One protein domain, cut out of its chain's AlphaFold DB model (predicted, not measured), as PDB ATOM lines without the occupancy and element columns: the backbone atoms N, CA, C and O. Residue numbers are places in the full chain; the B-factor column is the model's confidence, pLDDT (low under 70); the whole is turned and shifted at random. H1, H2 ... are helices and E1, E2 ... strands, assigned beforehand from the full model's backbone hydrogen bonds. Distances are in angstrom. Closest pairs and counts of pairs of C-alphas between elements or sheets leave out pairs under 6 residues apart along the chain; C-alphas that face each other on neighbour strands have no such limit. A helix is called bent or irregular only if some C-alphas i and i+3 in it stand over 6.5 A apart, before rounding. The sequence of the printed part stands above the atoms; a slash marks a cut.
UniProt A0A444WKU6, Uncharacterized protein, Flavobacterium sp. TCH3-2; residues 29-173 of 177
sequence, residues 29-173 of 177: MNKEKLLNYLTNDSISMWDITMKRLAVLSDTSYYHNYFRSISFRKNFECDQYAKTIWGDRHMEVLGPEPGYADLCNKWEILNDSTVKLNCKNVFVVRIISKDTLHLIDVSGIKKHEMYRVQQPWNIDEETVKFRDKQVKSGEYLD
ATOM      1  N   MET A  29     -25.066 -17.623  -9.474       59.06
ATOM      2  CA  MET A  29     -26.181 -18.338  -8.846       59.06
ATOM      3  C   MET A  29     -26.772 -19.430  -9.756       59.06
ATOM      4  O   MET A  29     -27.175 -20.492  -9.282       59.06
ATOM      5  N   ASN A  30     -26.772 -19.219 -11.078       73.62
ATOM      6  CA  ASN A  30     -27.290 -20.211 -12.021       73.62
ATOM      7  C   ASN A  30     -26.329 -21.391 -12.257       73.62
ATOM      8  O   ASN A  30     -26.794 -22.524 -12.380       73.62
ATOM      9  N   LYS A  31     -25.003 -21.165 -12.266       82.62
ATOM     10  CA  LYS A  31     -24.018 -22.258 -12.392       82.62
ATOM     11  C   LYS A  31     -24.046 -23.189 -11.183       82.62
ATOM     12  O   LYS A  31     -24.035 -24.405 -11.351       82.62
ATOM     13  N   GLU A  32     -24.124 -22.632  -9.978       85.25
ATOM     14  CA  GLU A  32     -24.221 -23.418  -8.744       85.25
ATOM     15  C   GLU A  32     -25.529 -24.218  -8.683       85.25
ATOM     16  O   GLU A  32     -25.533 -25.398  -8.330       85.25
ATOM     17  N   LYS A  33     -26.644 -23.615  -9.111       86.00
ATOM     18  CA  LYS A  33     -27.929 -24.310  -9.215       86.00
ATOM     19  C   LYS A  33     -27.865 -25.490 -10.188       86.00
ATOM     20  O   LYS A  33     -28.360 -26.566  -9.855       86.00
ATOM     21  N   LEU A  34     -27.248 -25.310 -11.359       88.19
ATOM     22  CA  LEU A  34     -27.055 -26.385 -12.333       88.19
ATOM     23  C   LEU A  34     -26.149 -27.493 -11.776       88.19
ATOM     24  O   LEU A  34     -26.498 -28.667 -11.879       88.19
ATOM     25  N   LEU A  35     -25.034 -27.128 -11.135       90.31
ATOM     26  CA  LEU A  35     -24.128 -28.072 -10.477       90.31
ATOM     27  C   LEU A  35     -24.870 -28.925  -9.446       90.31
ATOM     28  O   LEU A  35     -24.805 -30.152  -9.489       90.31
ATOM     29  N   ASN A  36     -25.612 -28.283  -8.544       88.06
ATOM     30  CA  ASN A  36     -26.390 -28.983  -7.528       88.06
ATOM     31  C   ASN A  36     -27.449 -29.882  -8.168       88.06
ATOM     32  O   ASN A  36     -27.585 -31.035  -7.774       88.06
ATOM     33  N   TYR A  37     -28.154 -29.405  -9.196       87.31
ATOM     34  CA  TYR A  37     -29.174 -30.199  -9.876       87.31
ATOM     35  C   TYR A  37     -28.595 -31.469 -10.523       87.31
ATOM     36  O   TYR A  37     -29.179 -32.548 -10.378       87.31
ATOM     37  N   LEU A  38     -27.456 -31.352 -11.212       87.56
ATOM     38  CA  LEU A  38     -26.805 -32.472 -11.894       87.56
ATOM     39  C   LEU A  38     -26.162 -33.462 -10.917       87.56
ATOM     40  O   LEU A  38     -26.141 -34.651 -11.209       87.56
ATOM     41  N   THR A  39     -25.668 -32.997  -9.765       87.44
ATOM     42  CA  THR A  39     -24.879 -33.829  -8.835       87.44
ATOM     43  C   THR A  39     -25.659 -34.440  -7.677       87.44
ATOM     44  O   THR A  39     -25.118 -35.299  -6.983       87.44
ATOM     45  N   ASN A  40     -26.908 -34.018  -7.437       77.12
ATOM     46  CA  ASN A  40     -27.683 -34.525  -6.300       77.12
ATOM     47  C   ASN A  40     -28.102 -35.999  -6.456       77.12
ATOM     48  O   ASN A  40     -28.371 -36.644  -5.457       77.12
ATOM     49  N   ASP A  41     -28.128 -36.531  -7.685       67.25
ATOM     50  CA  ASP A  41     -28.417 -37.938  -7.994       67.25
ATOM     51  C   ASP A  41     -27.820 -38.316  -9.362       67.25
ATOM     52  O   ASP A  41     -27.389 -37.457 -10.130       67.25
ATOM     53  N   SER A  42     -27.846 -39.604  -9.716       69.56
ATOM     54  CA  SER A  42     -27.561 -40.043 -11.087       69.56
ATOM     55  C   SER A  42     -28.798 -39.909 -11.973       69.56
ATOM     56  O   SER A  42     -29.937 -39.991 -11.509       69.56
ATOM     57  N   ILE A  43     -28.568 -39.734 -13.272       73.19
ATOM     58  CA  ILE A  43     -29.614 -39.509 -14.257       73.19
ATOM     59  C   ILE A  43     -29.478 -40.561 -15.372       73.19
ATOM     60  O   ILE A  43     -28.386 -40.822 -15.878       73.19
ATOM     61  N   SER A  44     -30.577 -41.213 -15.743       74.62
ATOM     62  CA  SER A  44     -30.619 -42.229 -16.800       74.62
ATOM     63  C   SER A  44     -31.199 -41.659 -18.084       74.62
ATOM     64  O   SER A  44     -32.232 -41.003 -18.032       74.62
ATOM     65  N   MET A  45     -30.569 -41.936 -19.224       76.81
ATOM     66  CA  MET A  45     -31.114 -41.675 -20.559       76.81
ATOM     67  C   MET A  45     -32.140 -42.759 -20.885       76.81
ATOM     68  O   MET A  45     -31.809 -43.943 -20.870       76.81
ATOM     69  N   TRP A  46     -33.384 -42.376 -21.149       71.44
ATOM     70  CA  TRP A  46     -34.475 -43.329 -21.402       71.44
ATOM     71  C   TRP A  46     -34.747 -43.559 -22.885       71.44
ATOM     72  O   TRP A  46     -35.289 -44.593 -23.261       71.44
ATOM     73  N   ASP A  47     -34.347 -42.621 -23.735       67.88
ATOM     74  CA  ASP A  47     -34.533 -42.685 -25.182       67.88
ATOM     75  C   ASP A  47     -33.392 -43.402 -25.921       67.88
ATOM     76  O   ASP A  47     -33.462 -43.570 -27.137       67.88
ATOM     77  N   ILE A  48     -32.367 -43.885 -25.204       69.88
ATOM     78  CA  ILE A  48     -31.308 -44.734 -25.765       69.88
ATOM     79  C   ILE A  48     -31.359 -46.121 -25.133       69.88
ATOM     80  O   ILE A  48     -30.924 -46.318 -23.995       69.88
ATOM     81  N   THR A  49     -31.803 -47.096 -25.921       71.69
ATOM     82  CA  THR A  49     -31.650 -48.518 -25.618       71.69
ATOM     83  C   THR A  49     -30.423 -49.089 -26.328       71.69
ATOM     84  O   THR A  49     -30.167 -48.837 -27.504       71.69
ATOM     85  N   MET A  50     -29.631 -49.866 -25.597       71.62
ATOM     86  CA  MET A  50     -28.471 -50.599 -26.095       71.62
ATOM     87  C   MET A  50     -28.758 -52.093 -25.988       71.62
ATOM     88  O   MET A  50     -29.218 -52.562 -24.950       71.62
ATOM     89  N   LYS A  51     -28.454 -52.855 -27.037       71.75
ATOM     90  CA  LYS A  51     -28.562 -54.316 -27.033       71.75
ATOM     91  C   LYS A  51     -27.173 -54.904 -26.791       71.75
ATOM     92  O   LYS A  51     -26.277 -54.672 -27.598       71.75
ATOM     93  N   ARG A  52     -26.975 -55.644 -25.697       67.31
ATOM     94  CA  ARG A  52     -25.701 -56.327 -25.402       67.31
ATOM     95  C   ARG A  52     -25.923 -57.814 -25.191       67.31
ATOM     96  O   ARG A  52     -26.971 -58.217 -24.698       67.31
ATOM     97  N   LEU A  53     -24.935 -58.615 -25.577       71.94
ATOM     98  CA  LEU A  53     -24.913 -60.037 -25.264       71.94
ATOM     99  C   LEU A  53     -24.601 -60.194 -23.769       71.94
ATOM    100  O   LEU A  53     -23.512 -59.842 -23.327       71.94
ATOM    101  N   ALA A  54     -25.570 -60.680 -23.005       70.69
ATOM    102  CA  ALA A  54     -25.392 -61.133 -21.637       70.69
ATOM    103  C   ALA A  54     -25.050 -62.625 -21.671       70.69
ATOM    104  O   ALA A  54     -25.727 -63.399 -22.352       70.69
ATOM    105  N   VAL A  55     -23.996 -63.020 -20.958       68.31
ATOM    106  CA  VAL A  55     -23.573 -64.417 -20.839       68.31
ATOM    107  C   VAL A  55     -23.794 -64.847 -19.397       68.31
ATOM    108  O   VAL A  55     -23.167 -64.320 -18.483       68.31
ATOM    109  N   LEU A  56     -24.714 -65.782 -19.206       62.53
ATOM    110  CA  LEU A  56     -24.836 -66.581 -17.997       62.53
ATOM    111  C   LEU A  56     -24.077 -67.891 -18.224       62.53
ATOM    112  O   LEU A  56     -23.845 -68.289 -19.363       62.53
ATOM    113  N   SER A  57     -23.671 -68.539 -17.136       61.97
ATOM    114  CA  SER A  57     -22.766 -69.701 -17.074       61.97
ATOM    115  C   SER A  57     -22.979 -70.804 -18.128       61.97
ATOM    116  O   SER A  57     -22.028 -71.505 -18.459       61.97
ATOM    117  N   ASP A  58     -24.184 -70.950 -18.672       70.62
ATOM    118  CA  ASP A  58     -24.579 -71.939 -19.677       70.62
ATOM    119  C   ASP A  58     -25.362 -71.360 -20.877       70.62
ATOM    120  O   ASP A  58     -25.707 -72.095 -21.804       70.62
ATOM    121  N   THR A  59     -25.657 -70.056 -20.896       65.69
ATOM    122  CA  THR A  59     -26.553 -69.438 -21.886       65.69
ATOM    123  C   THR A  59     -26.141 -68.009 -22.225       65.69
ATOM    124  O   THR A  59     -25.781 -67.214 -21.361       65.69
ATOM    125  N   SER A  60     -26.236 -67.636 -23.503       75.69
ATOM    126  CA  SER A  60     -26.038 -66.252 -23.942       75.69
ATOM    127  C   SER A  60     -27.315 -65.702 -24.559       75.69
ATOM    128  O   SER A  60     -27.878 -66.322 -25.463       75.69
ATOM    129  N   TYR A  61     -27.759 -64.532 -24.116       76.62
ATOM    130  CA  TYR A  61     -28.935 -63.864 -24.661       76.62
ATOM    131  C   TYR A  61     -28.674 -62.374 -24.838       76.62
ATOM    132  O   TYR A  61     -27.825 -61.786 -24.176       76.62
ATOM    133  N   TYR A  62     -29.401 -61.736 -25.747       74.88
ATOM    134  CA  TYR A  62     -29.301 -60.293 -25.902       74.88
ATOM    135  C   TYR A  62     -30.230 -59.591 -24.917       74.88
ATOM    136  O   TYR A  62     -31.448 -59.738 -25.008       74.88
ATOM    137  N   HIS A  63     -29.657 -58.802 -24.016       75.25
ATOM    138  CA  HIS A  63     -30.404 -57.987 -23.072       75.25
ATOM    139  C   HIS A  63     -30.419 -56.518 -23.510       75.25
ATOM    140  O   HIS A  63     -29.463 -56.018 -24.116       75.25
ATOM    141  N   ASN A  64     -31.533 -55.842 -23.227       79.31
ATOM    142  CA  ASN A  64     -31.698 -54.419 -23.492       79.31
ATOM    143  C   ASN A  64     -31.321 -53.630 -22.243       79.31
ATOM    144  O   ASN A  64     -31.830 -53.889 -21.155       79.31
ATOM    145  N   TYR A  65     -30.468 -52.636 -22.428       80.44
ATOM    146  CA  TYR A  65     -30.004 -51.744 -21.381       80.44
ATOM    147  C   TYR A  65     -30.344 -50.306 -21.746       80.44
ATOM    148  O   TYR A  65     -30.347 -49.942 -22.919       80.44
ATOM    149  N   PHE A  66     -30.565 -49.473 -20.741       83.75
ATOM    150  CA  PHE A  66     -30.601 -48.023 -20.887       83.75
ATOM    151  C   PHE A  66     -29.233 -47.444 -20.555       83.75
ATOM    152  O   PHE A  66     -28.561 -47.917 -19.636       83.75
ATOM    153  N   ARG A  67     -28.814 -46.390 -21.255       84.12
ATOM    154  CA  ARG A  67     -27.595 -45.672 -20.868       84.12
ATOM    155  C   ARG A  67     -27.886 -44.803 -19.651       84.12
ATOM    156  O   ARG A  67     -28.853 -44.053 -19.630       84.12
ATOM    157  N   SER A  68     -27.040 -44.846 -18.633       84.50
ATOM    158  CA  SER A  68     -27.154 -43.966 -17.470       84.50
ATOM    159  C   SER A  68     -25.839 -43.271 -17.189       84.50
ATOM    160  O   SER A  68     -24.785 -43.862 -17.383       84.50
ATOM    161  N   ILE A  69     -25.901 -42.024 -16.720       85.06
ATOM    162  CA  ILE A  69     -24.721 -41.222 -16.394       85.06
ATOM    163  C   ILE A  69     -24.851 -40.711 -14.955       85.06
ATOM    164  O   ILE A  69     -25.927 -40.305 -14.506       85.06
ATOM    165  N   SER A  70     -23.771 -40.758 -14.189       87.12
ATOM    166  CA  SER A  70     -23.671 -40.041 -12.917       87.12
ATOM    167  C   SER A  70     -22.773 -38.822 -13.096       87.12
ATOM    168  O   SER A  70     -21.746 -38.892 -13.765       87.12
ATOM    169  N   PHE A  71     -23.174 -37.697 -12.511       87.38
ATOM    170  CA  PHE A  71     -22.352 -36.497 -12.434       87.38
ATOM    171  C   PHE A  71     -21.896 -36.353 -10.989       87.38
ATOM    172  O   PHE A  71     -22.713 -36.175 -10.087       87.38
ATOM    173  N   ARG A  72     -20.592 -36.449 -10.746       87.25
ATOM    174  CA  ARG A  72     -20.029 -36.276  -9.408       87.25
ATOM    175  C   ARG A  72     -19.623 -34.819  -9.188       87.25
ATOM    176  O   ARG A  72     -19.256 -34.113 -10.128       87.25
ATOM    177  N   LYS A  73     -19.656 -34.368  -7.928       88.31
ATOM    178  CA  LYS A  73     -19.262 -32.998  -7.533       88.31
ATOM    179  C   LYS A  73     -17.794 -32.670  -7.824       88.31
ATOM    180  O   LYS A  73     -17.456 -31.503  -7.957       88.31
ATOM    181  N   ASN A  74     -16.940 -33.683  -7.939       87.88
ATOM    182  CA  ASN A  74     -15.534 -33.546  -8.324       87.88
ATOM    183  C   ASN A  74     -15.324 -33.481  -9.853       87.88
ATOM    184  O   ASN A  74     -14.193 -33.628 -10.303       87.88
ATOM    185  N   PHE A  75     -16.386 -33.266 -10.642       87.06
ATOM    186  CA  PHE A  75     -16.347 -33.179 -12.109       87.06
ATOM    187  C   PHE A  75     -15.991 -34.482 -12.835       87.06
ATOM    188  O   PHE A  75     -15.734 -34.481 -14.039       87.06
ATOM    189  N   GLU A  76     -16.045 -35.610 -12.135       86.50
ATOM    190  CA  GLU A  76     -16.025 -36.929 -12.758       86.50
ATOM    191  C   GLU A  76     -17.434 -37.329 -13.195       86.50
ATOM    192  O   GLU A  76     -18.439 -36.960 -12.571       86.50
ATOM    193  N   CYS A  77     -17.514 -38.099 -14.272       85.44
ATOM    194  CA  CYS A  77     -18.729 -38.780 -14.671       85.44
ATOM    195  C   CYS A  77     -18.472 -40.273 -14.858       85.44
ATOM    196  O   CYS A  77     -17.427 -40.681 -15.361       85.44
ATOM    197  N   ASP A  78     -19.446 -41.084 -14.456       85.56
ATOM    198  CA  ASP A  78     -19.458 -42.516 -14.740       85.56
ATOM    199  C   ASP A  78     -20.630 -42.829 -15.669       85.56
ATOM    200  O   ASP A  78     -21.708 -42.239 -15.547       85.56
ATOM    201  N   GLN A  79     -20.429 -43.778 -16.578       85.06
ATOM    202  CA  GLN A  79     -21.474 -44.292 -17.454       85.06
ATOM    203  C   GLN A  79     -21.815 -45.727 -17.067       85.06
ATOM    204  O   GLN A  79     -20.944 -46.513 -16.701       85.06
ATOM    205  N   TYR A  80     -23.095 -46.062 -17.162       86.25
ATOM    206  CA  TYR A  80     -23.618 -47.371 -16.815       86.25
ATOM    207  C   TYR A  80     -24.565 -47.876 -17.900       86.25
ATOM    208  O   TYR A  80     -25.365 -47.107 -18.441       86.25
ATOM    209  N   ALA A  81     -24.541 -49.183 -18.131       85.81
ATOM    210  CA  ALA A  81     -25.649 -49.912 -18.725       85.81
ATOM    211  C   ALA A  81     -26.629 -50.286 -17.605       85.81
ATOM    212  O   ALA A  81     -26.300 -51.080 -16.724       85.81
ATOM    213  N   LYS A  82     -27.822 -49.689 -17.615       84.56
ATOM    214  CA  LYS A  82     -28.880 -49.925 -16.630       84.56
ATOM    215  C   LYS A  82     -29.876 -50.955 -17.162       84.56
ATOM    216  O   LYS A  82     -30.446 -50.748 -18.233       84.56
ATOM    217  N   THR A  83     -30.106 -52.038 -16.428       79.94
ATOM    218  CA  THR A  83     -31.114 -53.051 -16.777       79.94
ATOM    219  C   THR A  83     -32.529 -52.529 -16.520       79.94
ATOM    220  O   THR A  83     -32.739 -51.544 -15.802       79.94
ATOM    221  N   ILE A  84     -33.530 -53.227 -17.061       75.06
ATOM    222  CA  ILE A  84     -34.943 -52.964 -16.741       75.06
ATOM    223  C   ILE A  84     -35.261 -53.161 -15.248       75.06
ATOM    224  O   ILE A  84     -36.202 -52.556 -14.743       75.06
ATOM    225  N   TRP A  85     -34.464 -53.967 -14.538       76.31
ATOM    226  CA  TRP A  85     -34.617 -54.246 -13.107       76.31
ATOM    227  C   TRP A  85     -33.932 -53.206 -12.214       76.31
ATOM    228  O   TRP A  85     -34.121 -53.210 -11.003       76.31
ATOM    229  N   GLY A  86     -33.185 -52.269 -12.806       75.81
ATOM    230  CA  GLY A  86     -32.524 -51.180 -12.090       75.81
ATOM    231  C   GLY A  86     -31.058 -51.435 -11.748       75.81
ATOM    232  O   GLY A  86     -30.395 -50.495 -11.298       75.81
ATOM    233  N   ASP A  87     -30.545 -52.636 -12.022       82.94
ATOM    234  CA  ASP A  87     -29.128 -52.970 -11.871       82.94
ATOM    235  C   ASP A  87     -28.275 -52.172 -12.849       82.94
ATOM    236  O   ASP A  87     -28.692 -51.860 -13.971       82.94
ATOM    237  N   ARG A  88     -27.065 -51.827 -12.422       85.94
ATOM    238  CA  ARG A  88     -26.134 -51.020 -13.203       85.94
ATOM    239  C   ARG A  88     -24.830 -51.765 -13.408       85.94
ATOM    240  O   ARG A  88     -24.152 -52.113 -12.448       85.94
ATOM    241  N   HIS A  89     -24.434 -51.887 -14.665       87.69
ATOM    242  CA  HIS A  89     -23.111 -52.356 -15.051       87.69
ATOM    243  C   HIS A  89     -22.272 -51.152 -15.461       87.69
ATOM    244  O   HIS A  89     -22.681 -50.382 -16.332       87.69
ATOM    245  N   MET A  90     -21.122 -50.965 -14.816       85.88
ATOM    246  CA  MET A  90     -20.195 -49.884 -15.133       85.88
ATOM    247  C   MET A  90     -19.656 -50.056 -16.555       85.88
ATOM    248  O   MET A  90     -19.244 -51.144 -16.957       85.88
ATOM    249  N   GLU A  91     -19.634 -48.969 -17.318       80.19
ATOM    250  CA  GLU A  91     -19.015 -48.929 -18.635       80.19
ATOM    251  C   GLU A  91     -17.690 -48.173 -18.576       80.19
ATOM    252  O   GLU A  91     -17.557 -47.144 -17.908       80.19
ATOM    253  N   VAL A  92     -16.696 -48.675 -19.308       74.88
ATOM    254  CA  VAL A  92     -15.445 -47.946 -19.498       74.88
ATOM    255  C   VAL A  92     -15.723 -46.762 -20.419       74.88
ATOM    256  O   VAL A  92     -16.048 -46.939 -21.592       74.88
ATOM    257  N   LEU A  93     -15.596 -45.549 -19.882       68.50
ATOM    258  CA  LEU A  93     -15.574 -44.326 -20.678       68.50
ATOM    259  C   LEU A  93     -14.218 -44.228 -21.379       68.50
ATOM    260  O   LEU A  93     -13.264 -43.663 -20.845       68.50
ATOM    261  N   GLY A  94     -14.138 -44.855 -22.552       58.56
ATOM    262  CA  GLY A  94     -12.983 -44.781 -23.435       58.56
ATOM    263  C   GLY A  94     -12.794 -43.422 -24.090       58.56
ATOM    264  O   GLY A  94     -13.781 -42.703 -24.281       58.56
ATOM    265  N   PRO A  95     -11.555 -43.055 -24.474       54.06
ATOM    266  CA  PRO A  95     -11.388 -42.051 -25.505       54.06
ATOM    267  C   PRO A  95     -12.171 -42.542 -26.722       54.06
ATOM    268  O   PRO A  95     -12.039 -43.688 -27.155       54.06
ATOM    269  N   GLU A  96     -13.011 -41.679 -27.286       52.41
ATOM    270  CA  GLU A  96     -13.513 -41.955 -28.627       52.41
ATOM    271  C   GLU A  96     -12.307 -42.131 -29.572       52.41
ATOM    272  O   GLU A  96     -11.257 -41.508 -29.349       52.41
ATOM    273  N   PRO A  97     -12.420 -42.940 -30.641       51.00
ATOM    274  CA  PRO A  97     -11.367 -43.045 -31.641       51.00
ATOM    275  C   PRO A  97     -10.897 -41.649 -32.081       51.00
ATOM    276  O   PRO A  97     -11.645 -40.903 -32.708       51.00
ATOM    277  N   GLY A  98      -9.658 -41.281 -31.724       49.56
ATOM    278  CA  GLY A  98      -9.090 -39.962 -32.041       49.56
ATOM    279  C   GLY A  98      -8.707 -39.076 -30.851       49.56
ATOM    280  O   GLY A  98      -8.134 -38.020 -31.093       49.56
ATOM    281  N   TYR A  99      -8.949 -39.494 -29.604       53.03
ATOM    282  CA  TYR A  99      -8.555 -38.736 -28.408       53.03
ATOM    283  C   TYR A  99      -7.440 -39.443 -27.625       53.03
ATOM    284  O   TYR A  99      -7.422 -40.669 -27.547       53.03
ATOM    285  N   ALA A 100      -6.492 -38.665 -27.090       50.94
ATOM    286  CA  ALA A 100      -5.296 -39.166 -26.402       50.94
ATOM    287  C   ALA A 100      -5.413 -39.167 -24.865       50.94
ATOM    288  O   ALA A 100      -4.621 -39.833 -24.205       50.94
ATOM    289  N   ASP A 101      -6.407 -38.468 -24.306       54.81
ATOM    290  CA  ASP A 101      -6.539 -38.248 -22.863       54.81
ATOM    291  C   ASP A 101      -7.797 -38.902 -22.268       54.81
ATOM    292  O   ASP A 101      -8.796 -39.137 -22.952       54.81
ATOM    293  N   LEU A 102      -7.739 -39.166 -20.957       59.62
ATOM    294  CA  LEU A 102      -8.836 -39.686 -20.134       59.62
ATOM    295  C   LEU A 102     -10.079 -38.785 -20.255       59.62
ATOM    296  O   LEU A 102     -10.017 -37.602 -19.918       59.62
ATOM    297  N   CYS A 103     -11.224 -39.348 -20.652       71.25
ATOM    298  CA  CYS A 103     -12.450 -38.571 -20.858       71.25
ATOM    299  C   CYS A 103     -13.586 -38.849 -19.866       71.25
ATOM    300  O   CYS A 103     -14.713 -38.454 -20.091       71.25
ATOM    301  N   ASN A 104     -13.334 -39.375 -18.672       77.56
ATOM    302  CA  ASN A 104     -14.373 -39.530 -17.638       77.56
ATOM    303  C   ASN A 104     -14.733 -38.225 -16.886       77.56
ATOM    304  O   ASN A 104     -15.049 -38.254 -15.697       77.56
ATOM    305  N   LYS A 105     -14.646 -37.066 -17.548       84.50
ATOM    306  CA  LYS A 105     -14.888 -35.752 -16.940       84.50
ATOM    307  C   LYS A 105     -16.046 -35.015 -17.585       84.50
ATOM    308  O   LYS A 105     -16.375 -35.211 -18.761       84.50
ATOM    309  N   TRP A 106     -16.616 -34.104 -16.809       89.00
ATOM    310  CA  TRP A 106     -17.588 -33.139 -17.285       89.00
ATOM    311  C   TRP A 106     -17.283 -31.732 -16.780       89.00
ATOM    312  O   TRP A 106     -16.655 -31.558 -15.742       89.00
ATOM    313  N   GLU A 107     -17.734 -30.714 -17.505       89.94
ATOM    314  CA  GLU A 107     -17.570 -29.315 -17.101       89.94
ATOM    315  C   GLU A 107     -18.800 -28.470 -17.439       89.94
ATOM    316  O   GLU A 107     -19.524 -28.744 -18.399       89.94
ATOM    317  N   ILE A 108     -19.027 -27.421 -16.644       91.81
ATOM    318  CA  ILE A 108     -20.089 -26.431 -16.855       91.81
ATOM    319  C   ILE A 108     -19.511 -25.257 -17.650       91.81
ATOM    320  O   ILE A 108     -18.816 -24.396 -17.101       91.81
ATOM    321  N   LEU A 109     -19.845 -25.183 -18.938       90.31
ATOM    322  CA  LEU A 109     -19.385 -24.105 -19.814       90.31
ATOM    323  C   LEU A 109     -20.090 -22.785 -19.459       90.31
ATOM    324  O   LEU A 109     -19.454 -21.751 -19.232       90.31
ATOM    325  N   ASN A 110     -21.413 -22.829 -19.310       88.75
ATOM    326  CA  ASN A 110     -22.248 -21.694 -18.912       88.75
ATOM    327  C   ASN A 110     -23.422 -22.162 -18.031       88.75
ATOM    328  O   ASN A 110     -23.441 -23.297 -17.577       88.75
ATOM    329  N   ASP A 111     -24.374 -21.283 -17.741       84.50
ATOM    330  CA  ASP A 111     -25.511 -21.547 -16.849       84.50
ATOM    331  C   ASP A 111     -26.481 -22.648 -17.314       84.50
ATOM    332  O   ASP A 111     -27.316 -23.097 -16.530       84.50
ATOM    333  N   SER A 112     -26.371 -23.094 -18.562       88.00
ATOM    334  CA  SER A 112     -27.255 -24.091 -19.165       88.00
ATOM    335  C   SER A 112     -26.521 -25.083 -20.060       88.00
ATOM    336  O   SER A 112     -27.161 -25.902 -20.701       88.00
ATOM    337  N   THR A 113     -25.191 -25.044 -20.128       91.06
ATOM    338  CA  THR A 113     -24.414 -25.866 -21.060       91.06
ATOM    339  C   THR A 113     -23.354 -26.653 -20.320       91.06
ATOM    340  O   THR A 113     -22.553 -26.088 -19.568       91.06
ATOM    341  N   VAL A 114     -23.317 -27.952 -20.592       91.44
ATOM    342  CA  VAL A 114     -22.296 -28.863 -20.087       91.44
ATOM    343  C   VAL A 114     -21.516 -29.466 -21.237       91.44
ATOM    344  O   VAL A 114     -22.047 -29.683 -22.323       91.44
ATOM    345  N   LYS A 115     -20.254 -29.774 -20.981       88.81
ATOM    346  CA  LYS A 115     -19.447 -30.619 -21.849       88.81
ATOM    347  C   LYS A 115     -19.200 -31.930 -21.127       88.81
ATOM    348  O   LYS A 115     -18.748 -31.936 -19.987       88.81
ATOM    349  N   LEU A 116     -19.525 -33.023 -21.797       85.19
ATOM    350  CA  LEU A 116     -19.398 -34.388 -21.316       85.19
ATOM    351  C   LEU A 116     -18.351 -35.126 -22.138       85.19
ATOM    352  O   LEU A 116     -18.303 -34.987 -23.363       85.19
ATOM    353  N   ASN A 117     -17.556 -35.959 -21.474       78.38
ATOM    354  CA  ASN A 117     -16.630 -36.875 -22.131       78.38
ATOM    355  C   ASN A 117     -15.701 -36.174 -23.140       78.38
ATOM    356  O   ASN A 117     -15.604 -36.578 -24.293       78.38
ATOM    357  N   CYS A 118     -15.105 -35.047 -22.730       73.62
ATOM    358  CA  CYS A 118     -14.204 -34.191 -23.524       73.62
ATOM    359  C   CYS A 118     -14.751 -33.563 -24.818       73.62
ATOM    360  O   CYS A 118     -14.062 -32.721 -25.397       73.62
ATOM    361  N   LYS A 119     -15.951 -33.909 -25.284       76.44
ATOM    362  CA  LYS A 119     -16.407 -33.520 -26.628       76.44
ATOM    363  C   LYS A 119     -17.871 -33.136 -26.683       76.44
ATOM    364  O   LYS A 119     -18.223 -32.160 -27.338       76.44
ATOM    365  N   ASN A 120     -18.720 -33.911 -26.027       81.12
ATOM    366  CA  ASN A 120     -20.150 -33.814 -26.232       81.12
ATOM    367  C   ASN A 120     -20.684 -32.610 -25.464       81.12
ATOM    368  O   ASN A 120     -20.822 -32.646 -24.241       81.12
ATOM    369  N   VAL A 121     -20.926 -31.521 -26.187       87.94
ATOM    370  CA  VAL A 121     -21.504 -30.303 -25.632       87.94
ATOM    371  C   VAL A 121     -23.017 -30.405 -25.714       87.94
ATOM    372  O   VAL A 121     -23.577 -30.650 -26.781       87.94
ATOM    373  N   PHE A 122     -23.674 -30.196 -24.581       89.88
ATOM    374  CA  PHE A 122     -25.119 -30.243 -24.474       89.88
ATOM    375  C   PHE A 122     -25.651 -29.004 -23.778       89.88
ATOM    376  O   PHE A 122     -25.152 -28.610 -22.722       89.88
ATOM    377  N   VAL A 123     -26.729 -28.458 -24.324       91.25
ATOM    378  CA  VAL A 123     -27.615 -27.557 -23.596       91.25
ATOM    379  C   VAL A 123     -28.528 -28.410 -22.715       91.25
ATOM    380  O   VAL A 123     -29.266 -29.271 -23.196       91.25
ATOM    381  N   VAL A 124     -28.461 -28.175 -21.410       90.12
ATOM    382  CA  VAL A 124     -29.286 -28.796 -20.379       90.12
ATOM    383  C   VAL A 124     -30.565 -27.988 -20.224       90.12
ATOM    384  O   VAL A 124     -30.547 -26.832 -19.800       90.12
ATOM    385  N   ARG A 125     -31.702 -28.620 -20.508       89.69
ATOM    386  CA  ARG A 125     -33.024 -28.049 -20.245       89.69
ATOM    387  C   ARG A 125     -33.715 -28.838 -19.145       89.69
ATOM    388  O   ARG A 125     -34.164 -29.957 -19.371       89.69
ATOM    389  N   ILE A 126     -33.820 -28.239 -17.966       88.25
ATOM    390  CA  ILE A 126     -34.552 -28.817 -16.836       88.25
ATOM    391  C   ILE A 126     -36.055 -28.705 -17.121       88.25
ATOM    392  O   ILE A 126     -36.552 -27.609 -17.379       88.25
ATOM    393  N   ILE A 127     -36.764 -29.834 -17.094       88.69
ATOM    394  CA  ILE A 127     -38.219 -29.905 -17.315       88.69
ATOM    395  C   ILE A 127     -38.952 -29.967 -15.975       88.69
ATOM    396  O   ILE A 127     -39.943 -29.273 -15.770       88.69
ATOM    397  N   SER A 128     -38.445 -30.777 -15.047       88.19
ATOM    398  CA  SER A 128     -39.000 -30.951 -13.704       88.19
ATOM    399  C   SER A 128     -37.876 -31.223 -12.699       88.19
ATOM    400  O   SER A 128     -36.695 -31.168 -13.039       88.19
ATOM    401  N   LYS A 129     -38.211 -31.538 -11.444       84.12
ATOM    402  CA  LYS A 129     -37.224 -32.006 -10.456       84.12
ATOM    403  C   LYS A 129     -36.508 -33.289 -10.908       84.12
ATOM    404  O   LYS A 129     -35.321 -33.458 -10.622       84.12
ATOM    405  N   ASP A 130     -37.215 -34.143 -11.642       86.50
ATOM    406  CA  ASP A 130     -36.782 -35.501 -11.967       86.50
ATOM    407  C   ASP A 130     -36.505 -35.706 -13.460       86.50
ATOM    408  O   ASP A 130     -36.049 -36.776 -13.848       86.50
ATOM    409  N   THR A 131     -36.733 -34.692 -14.301       87.44
ATOM    410  CA  THR A 131     -36.593 -34.801 -15.758       87.44
ATOM    411  C   THR A 131     -35.796 -33.638 -16.334       87.44
ATOM    412  O   THR A 131     -36.075 -32.467 -16.048       87.44
ATOM    413  N   LEU A 132     -34.853 -33.957 -17.220       89.25
ATOM    414  CA  LEU A 132     -34.137 -32.986 -18.043       89.25
ATOM    415  C   LEU A 132     -33.970 -33.485 -19.480       89.25
ATOM    416  O   LEU A 132     -34.017 -34.683 -19.753       89.25
ATOM    417  N   HIS A 133     -33.720 -32.557 -20.396       89.19
ATOM    418  CA  HIS A 133     -33.268 -32.856 -21.751       89.19
ATOM    419  C   HIS A 133     -31.815 -32.429 -21.942       89.19
ATOM    420  O   HIS A 133     -31.432 -31.333 -21.526       89.19
ATOM    421  N   LEU A 134     -31.044 -33.266 -22.634       88.38
ATOM    422  CA  LEU A 134     -29.787 -32.869 -23.261       88.38
ATOM    423  C   LEU A 134     -30.039 -32.602 -24.744       88.38
ATOM    424  O   LEU A 134     -30.485 -33.477 -25.495       88.38
ATOM    425  N   ILE A 135     -29.764 -31.372 -25.155       88.69
ATOM    426  CA  ILE A 135     -29.944 -30.890 -26.522       88.69
ATOM    427  C   ILE A 135     -28.550 -30.640 -27.091       88.69
ATOM    428  O   ILE A 135     -27.742 -29.966 -26.457       88.69
ATOM    429  N   ASP A 136     -28.246 -31.211 -28.254       83.50
ATOM    430  CA  ASP A 136     -26.966 -30.961 -28.930       83.50
ATOM    431  C   ASP A 136     -26.860 -29.482 -29.346       83.50
ATOM    432  O   ASP A 136     -27.873 -28.797 -29.500       83.50
ATOM    433  N   VAL A 137     -25.651 -28.988 -29.607       73.38
ATOM    434  CA  VAL A 137     -25.392 -27.621 -30.092       73.38
ATOM    435  C   VAL A 137     -26.109 -27.297 -31.408       73.38
ATOM    436  O   VAL A 137     -26.319 -26.130 -31.718       73.38
ATOM    437  N   SER A 138     -26.544 -28.318 -32.154       72.38
ATOM    438  CA  SER A 138     -27.384 -28.172 -33.354       72.38
ATOM    439  C   SER A 138     -28.881 -27.963 -33.048       72.38
ATOM    440  O   SER A 138     -29.694 -27.932 -33.966       72.38
ATOM    441  N   GLY A 139     -29.282 -27.871 -31.774       62.28
ATOM    442  CA  GLY A 139     -30.672 -27.636 -31.353       62.28
ATOM    443  C   GLY A 139     -31.589 -28.865 -31.408       62.28
ATOM    444  O   GLY A 139     -32.760 -28.780 -31.041       62.28
ATOM    445  N   ILE A 140     -31.071 -30.019 -31.828       71.50
ATOM    446  CA  ILE A 140     -31.816 -31.278 -31.887       71.50
ATOM    447  C   ILE A 140     -31.799 -31.918 -30.493       71.50
ATOM    448  O   ILE A 140     -30.728 -32.121 -29.911       71.50
ATOM    449  N   LYS A 141     -32.987 -32.237 -29.948       66.44
ATOM    450  CA  LYS A 141     -33.106 -33.045 -28.723       66.44
ATOM    451  C   LYS A 141     -32.358 -34.347 -28.967       66.44
ATOM    452  O   LYS A 141     -32.721 -35.096 -29.869       66.44
ATOM    453  N   LYS A 142     -31.331 -34.601 -28.159       72.81
ATOM    454  CA  LYS A 142     -30.589 -35.851 -28.244       72.81
ATOM    455  C   LYS A 142     -31.038 -36.848 -27.199       72.81
ATOM    456  O   LYS A 142     -31.215 -38.003 -27.563       72.81
ATOM    457  N   HIS A 143     -31.202 -36.411 -25.947       84.44
ATOM    458  CA  HIS A 143     -31.448 -37.335 -24.841       84.44
ATOM    459  C   HIS A 143     -32.506 -36.819 -23.868       84.44
ATOM    460  O   HIS A 143     -32.444 -35.676 -23.407       84.44
ATOM    461  N   GLU A 144     -33.448 -37.685 -23.516       87.00
ATOM    462  CA  GLU A 144     -34.374 -37.520 -22.405       87.00
ATOM    463  C   GLU A 144     -33.858 -38.262 -21.187       87.00
ATOM    464  O   GLU A 144     -33.585 -39.464 -21.227       87.00
ATOM    465  N   MET A 145     -33.704 -37.524 -20.097       87.25
ATOM    466  CA  MET A 145     -32.998 -38.001 -18.933       87.25
ATOM    467  C   MET A 145     -33.867 -37.908 -17.683       87.25
ATOM    468  O   MET A 145     -34.452 -36.864 -17.393       87.25
ATOM    469  N   TYR A 146     -33.895 -38.998 -16.923       87.25
ATOM    470  CA  TYR A 146     -34.695 -39.155 -15.716       87.25
ATOM    471  C   TYR A 146     -33.813 -39.414 -14.504       87.25
ATOM    472  O   TYR A 146     -32.908 -40.251 -14.542       87.25
ATOM    473  N   ARG A 147     -34.090 -38.710 -13.412       85.81
ATOM    474  CA  ARG A 147     -33.419 -38.877 -12.127       85.81
ATOM    475  C   ARG A 147     -33.690 -40.274 -11.576       85.81
ATOM    476  O   ARG A 147     -34.822 -40.751 -11.594       85.81
ATOM    477  N   VAL A 148     -32.649 -40.925 -11.072       80.31
ATOM    478  CA  VAL A 148     -32.753 -42.240 -10.437       80.31
ATOM    479  C   VAL A 148     -32.225 -42.135  -9.019       80.31
ATOM    480  O   VAL A 148     -31.025 -41.952  -8.813       80.31
ATOM    481  N   GLN A 149     -33.128 -42.273  -8.053       73.94
ATOM    482  CA  GLN A 149     -32.813 -42.172  -6.629       73.94
ATOM    483  C   GLN A 149     -31.985 -43.369  -6.148       73.94
ATOM    484  O   GLN A 149     -32.051 -44.457  -6.724       73.94
ATOM    485  N   GLN A 150     -31.161 -43.134  -5.130       75.62
ATOM    486  CA  GLN A 150     -30.368 -44.152  -4.435       75.62
ATOM    487  C   GLN A 150     -31.221 -44.970  -3.444       75.62
ATOM    488  O   GLN A 150     -32.269 -44.480  -3.018       75.62
ATOM    489  N   PRO A 151     -30.768 -46.171  -3.021       76.25
ATOM    490  CA  PRO A 151     -29.515 -46.846  -3.394       76.25
ATOM    491  C   PRO A 151     -29.560 -47.471  -4.796       76.25
ATOM    492  O   PRO A 151     -30.624 -47.785  -5.322       76.25
ATOM    493  N   TRP A 152     -28.389 -47.654  -5.409       80.19
ATOM    494  CA  TRP A 152     -28.252 -48.353  -6.691       80.19
ATOM    495  C   TRP A 152     -27.534 -49.678  -6.483       80.19
ATOM    496  O   TRP A 152     -26.521 -49.711  -5.787       80.19
ATOM    497  N   ASN A 153     -28.010 -50.732  -7.141       85.12
ATOM    498  CA  ASN A 153     -27.240 -51.957  -7.272       85.12
ATOM    499  C   ASN A 153     -26.244 -51.783  -8.426       85.12
ATOM    500  O   ASN A 153     -26.655 -51.606  -9.576       85.12
ATOM    501  N   ILE A 154     -24.948 -51.741  -8.111       85.69
ATOM    502  CA  ILE A 154     -23.874 -51.626  -9.100       85.69
ATOM    503  C   ILE A 154     -23.065 -52.911  -9.047       85.69
ATOM    504  O   ILE A 154     -22.580 -53.296  -7.987       85.69
ATOM    505  N   ASP A 155     -22.893 -53.535 -10.201       86.75
ATOM    506  CA  ASP A 155     -22.084 -54.733 -10.363       86.75
ATOM    507  C   ASP A 155     -20.602 -54.441 -10.053       86.75
ATOM    508  O   ASP A 155     -19.908 -53.749 -10.808       86.75
ATOM    509  N   GLU A 156     -20.106 -54.974  -8.932       87.88
ATOM    510  CA  GLU A 156     -18.730 -54.769  -8.472       87.88
ATOM    511  C   GLU A 156     -17.670 -55.291  -9.448       87.88
ATOM    512  O   GLU A 156     -16.568 -54.736  -9.506       87.88
ATOM    513  N   GLU A 157     -17.961 -56.351 -10.205       86.62
ATOM    514  CA  GLU A 157     -17.008 -56.915 -11.163       86.62
ATOM    515  C   GLU A 157     -16.763 -55.931 -12.301       86.62
ATOM    516  O   GLU A 157     -15.617 -55.684 -12.685       86.62
ATOM    517  N   THR A 158     -17.827 -55.281 -12.774       86.25
ATOM    518  CA  THR A 158     -17.723 -54.254 -13.818       86.25
ATOM    519  C   THR A 158     -16.972 -53.012 -13.336       86.25
ATOM    520  O   THR A 158     -16.222 -52.409 -14.108       86.25
ATOM    521  N   VAL A 159     -17.093 -52.655 -12.051       85.69
ATOM    522  CA  VAL A 159     -16.307 -51.570 -11.439       85.69
ATOM    523  C   VAL A 159     -14.826 -51.939 -11.392       85.69
ATOM    524  O   VAL A 159     -13.993 -51.173 -11.878       85.69
ATOM    525  N   LYS A 160     -14.489 -53.133 -10.883       87.38
ATOM    526  CA  LYS A 160     -13.103 -53.633 -10.823       87.38
ATOM    527  C   LYS A 160     -12.475 -53.710 -12.213       87.38
ATOM    528  O   LYS A 160     -11.325 -53.309 -12.393       87.38
ATOM    529  N   PHE A 161     -13.232 -54.187 -13.202       85.50
ATOM    530  CA  PHE A 161     -12.806 -54.215 -14.597       85.50
ATOM    531  C   PHE A 161     -12.502 -52.804 -15.115       85.50
ATOM    532  O   PHE A 161     -11.412 -52.573 -15.640       85.50
ATOM    533  N   ARG A 162     -13.416 -51.845 -14.913       84.38
ATOM    534  CA  ARG A 162     -13.221 -50.447 -15.324       84.38
ATOM    535  C   ARG A 162     -11.988 -49.839 -14.677       84.38
ATOM    536  O   ARG A 162     -11.167 -49.264 -15.384       84.38
ATOM    537  N   ASP A 163     -11.835 -49.966 -13.364       83.69
ATOM    538  CA  ASP A 163     -10.704 -49.383 -12.634       83.69
ATOM    539  C   ASP A 163      -9.367 -49.974 -13.109       83.69
ATOM    540  O   ASP A 163      -8.389 -49.242 -13.282       83.69
ATOM    541  N   LYS A 164      -9.330 -51.285 -13.391       85.19
ATOM    542  CA  LYS A 164      -8.165 -51.946 -13.992       85.19
ATOM    543  C   LYS A 164      -7.838 -51.357 -15.363       85.19
ATOM    544  O   LYS A 164      -6.683 -51.011 -15.592       85.19
ATOM    545  N   GLN A 165      -8.837 -51.230 -16.236       78.38
ATOM    546  CA  GLN A 165      -8.685 -50.672 -17.581       78.38
ATOM    547  C   GLN A 165      -8.188 -49.224 -17.538       78.38
ATOM    548  O   GLN A 165      -7.214 -48.882 -18.203       78.38
ATOM    549  N   VAL A 166      -8.793 -48.384 -16.695       75.94
ATOM    550  CA  VAL A 166      -8.378 -46.984 -16.525       75.94
ATOM    551  C   VAL A 166      -6.934 -46.886 -16.037       75.94
ATOM    552  O   VAL A 166      -6.167 -46.078 -16.551       75.94
ATOM    553  N   LYS A 167      -6.539 -47.733 -15.079       79.06
ATOM    554  CA  LYS A 167      -5.176 -47.751 -14.538       79.06
ATOM    555  C   LYS A 167      -4.140 -48.261 -15.542       79.06
ATOM    556  O   LYS A 167      -3.016 -47.766 -15.536       79.06
ATOM    557  N   SER A 168      -4.480 -49.265 -16.350       79.56
ATOM    558  CA  SER A 168      -3.564 -49.831 -17.348       79.56
ATOM    559  C   SER A 168      -3.449 -48.966 -18.603       79.56
ATOM    560  O   SER A 168      -2.441 -49.046 -19.298       79.56
ATOM    561  N   GLY A 169      -4.468 -48.156 -18.905       72.00
ATOM    562  CA  GLY A 169      -4.562 -47.424 -20.166       72.00
ATOM    563  C   GLY A 169      -4.861 -48.323 -21.372       72.00
ATOM    564  O   GLY A 169      -4.877 -47.829 -22.493       72.00
ATOM    565  N   GLU A 170      -5.126 -49.621 -21.168       73.38
ATOM    566  CA  GLU A 170      -5.412 -50.588 -22.247       73.38
ATOM    567  C   GLU A 170      -6.608 -50.157 -23.096       73.38
ATOM    568  O   GLU A 170      -6.589 -50.252 -24.318       73.38
ATOM    569  N   TYR A 171      -7.622 -49.588 -22.453       68.19
ATOM    570  CA  TYR A 171      -8.808 -49.066 -23.117       68.19
ATOM    571  C   TYR A 171      -8.550 -47.851 -24.035       68.19
ATOM    572  O   TYR A 171      -9.454 -47.439 -24.762       68.19
ATOM    573  N   LEU A 172      -7.343 -47.265 -24.003       65.00
ATOM    574  CA  LEU A 172      -6.893 -46.240 -24.950       65.00
ATOM    575  C   LEU A 172      -6.332 -46.857 -26.248       65.00
ATOM    576  O   LEU A 172      -6.196 -46.150 -27.251       65.00
ATOM    577  N   ASP A 173      -5.974 -48.149 -26.254       64.69
ATOM    578  CA  ASP A 173      -5.435 -48.813 -27.442       64.69
ATOM    579  C   ASP A 173      -6.569 -49.083 -28.444       64.69
ATOM    580  O   ASP A 173      -7.475 -49.889 -28.218       64.69
TER     581      ASP A 173
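Overview. This is residues 29 to 173 of the 177 residues of an uncharacterized protein of Flavobacterium sp. TCH3-2 (UniProt A0A444WKU6). One strongly twisted antiparallel sheet of nine strands curls like part of a barrel and folds back on itself into two leaves, E4 E3 E2 and E9 E8 E7 E6 E5, with E1 as the hinge and the barrel open between edge strands E4 and E5. H1 lies over E6 in one leaf, H2 packs on E4, and the long hairpin of E1 and E2 reaches one end of the longest axis. The printed part has 145 residues, with two named helices and nine named strands in the order H1 E1 E2 E3 E4 E5 E6 E7 E8 E9 H2; the sheet's order is E4 E3 E2 E1 E9 E8 E7 E6 E5. The class is mixed, helices and strands; the whole is compact, with a radius of gyration of the C-alphas of 15.7 A, and spans 53 by 34 by 29 A.

Arrangement. Start at the hinge of this folded sheet, one sheet bent into two leaves that face each other: E1, residues 42 to 56, bends by 101 degrees at residue 47. Beside it E2, residues 59 to 71, forms a hairpin, with N 54 and O 61 at 2.8 A. E3, residues 77 to 82, and E4, residues 88 to 91, complete a meander, each strand the antiparallel neighbour of the one before; look for N 68 and O 80 at 2.8 A, then N 89 and O 81 at 2.9 A. On the other side of E1 is E9, residues 141 to 148, with N 44 and O 146 at 2.8 A. It ends the second meander, of E5, residues 106 to 110, E6, 113 to 116, E7, 120 to 126, E8, 131 to 136, and E9; find N 115 and O 107, N 134 and O 143, each at 2.9 A, and N 122 and O 114, N 133 and O 125, each at 2.8 A. H1, residues 29 to 39, is on the sheet at a height of 8.2 A, over E6 and slantwise to it at 39 degrees on the local plane; only 2 of its C-alphas fall on E7, only just too few to be over it. Its closest C-alphas to E2 are Thr 39 and Phe 71, 5.1 A apart. H2, residues 156 to 168, only grazes the sheet with residues 156 to 163; its closest C-alphas to E4 are Thr 158 and Met 90, 5.2 A. In H1 and H2 every O i to N i+4 pair is within hydrogen-bond range.

Along the chain. Find C-alpha 29 at (-26.181, -18.338, -8.846), where H1 begins its 15.5 A. E1 runs 27.6 A to C-alpha 56 at (-24.836, -66.581, -17.997), E2 34.5 A, and E9 20.5 A. H2 runs 18.3 A to C-alpha 168 at (-3.564, -49.831, -17.348).

Size, cuts and confidence. The farthest C-alphas, Met 29 and Asp 58, are 54.7 A apart. The printed part has no cut. The link E4 to E5, residues 92 to 105, is long. Mean pLDDT of the printed part is 79.0; 25 residues are under 70, among them 93 to 102.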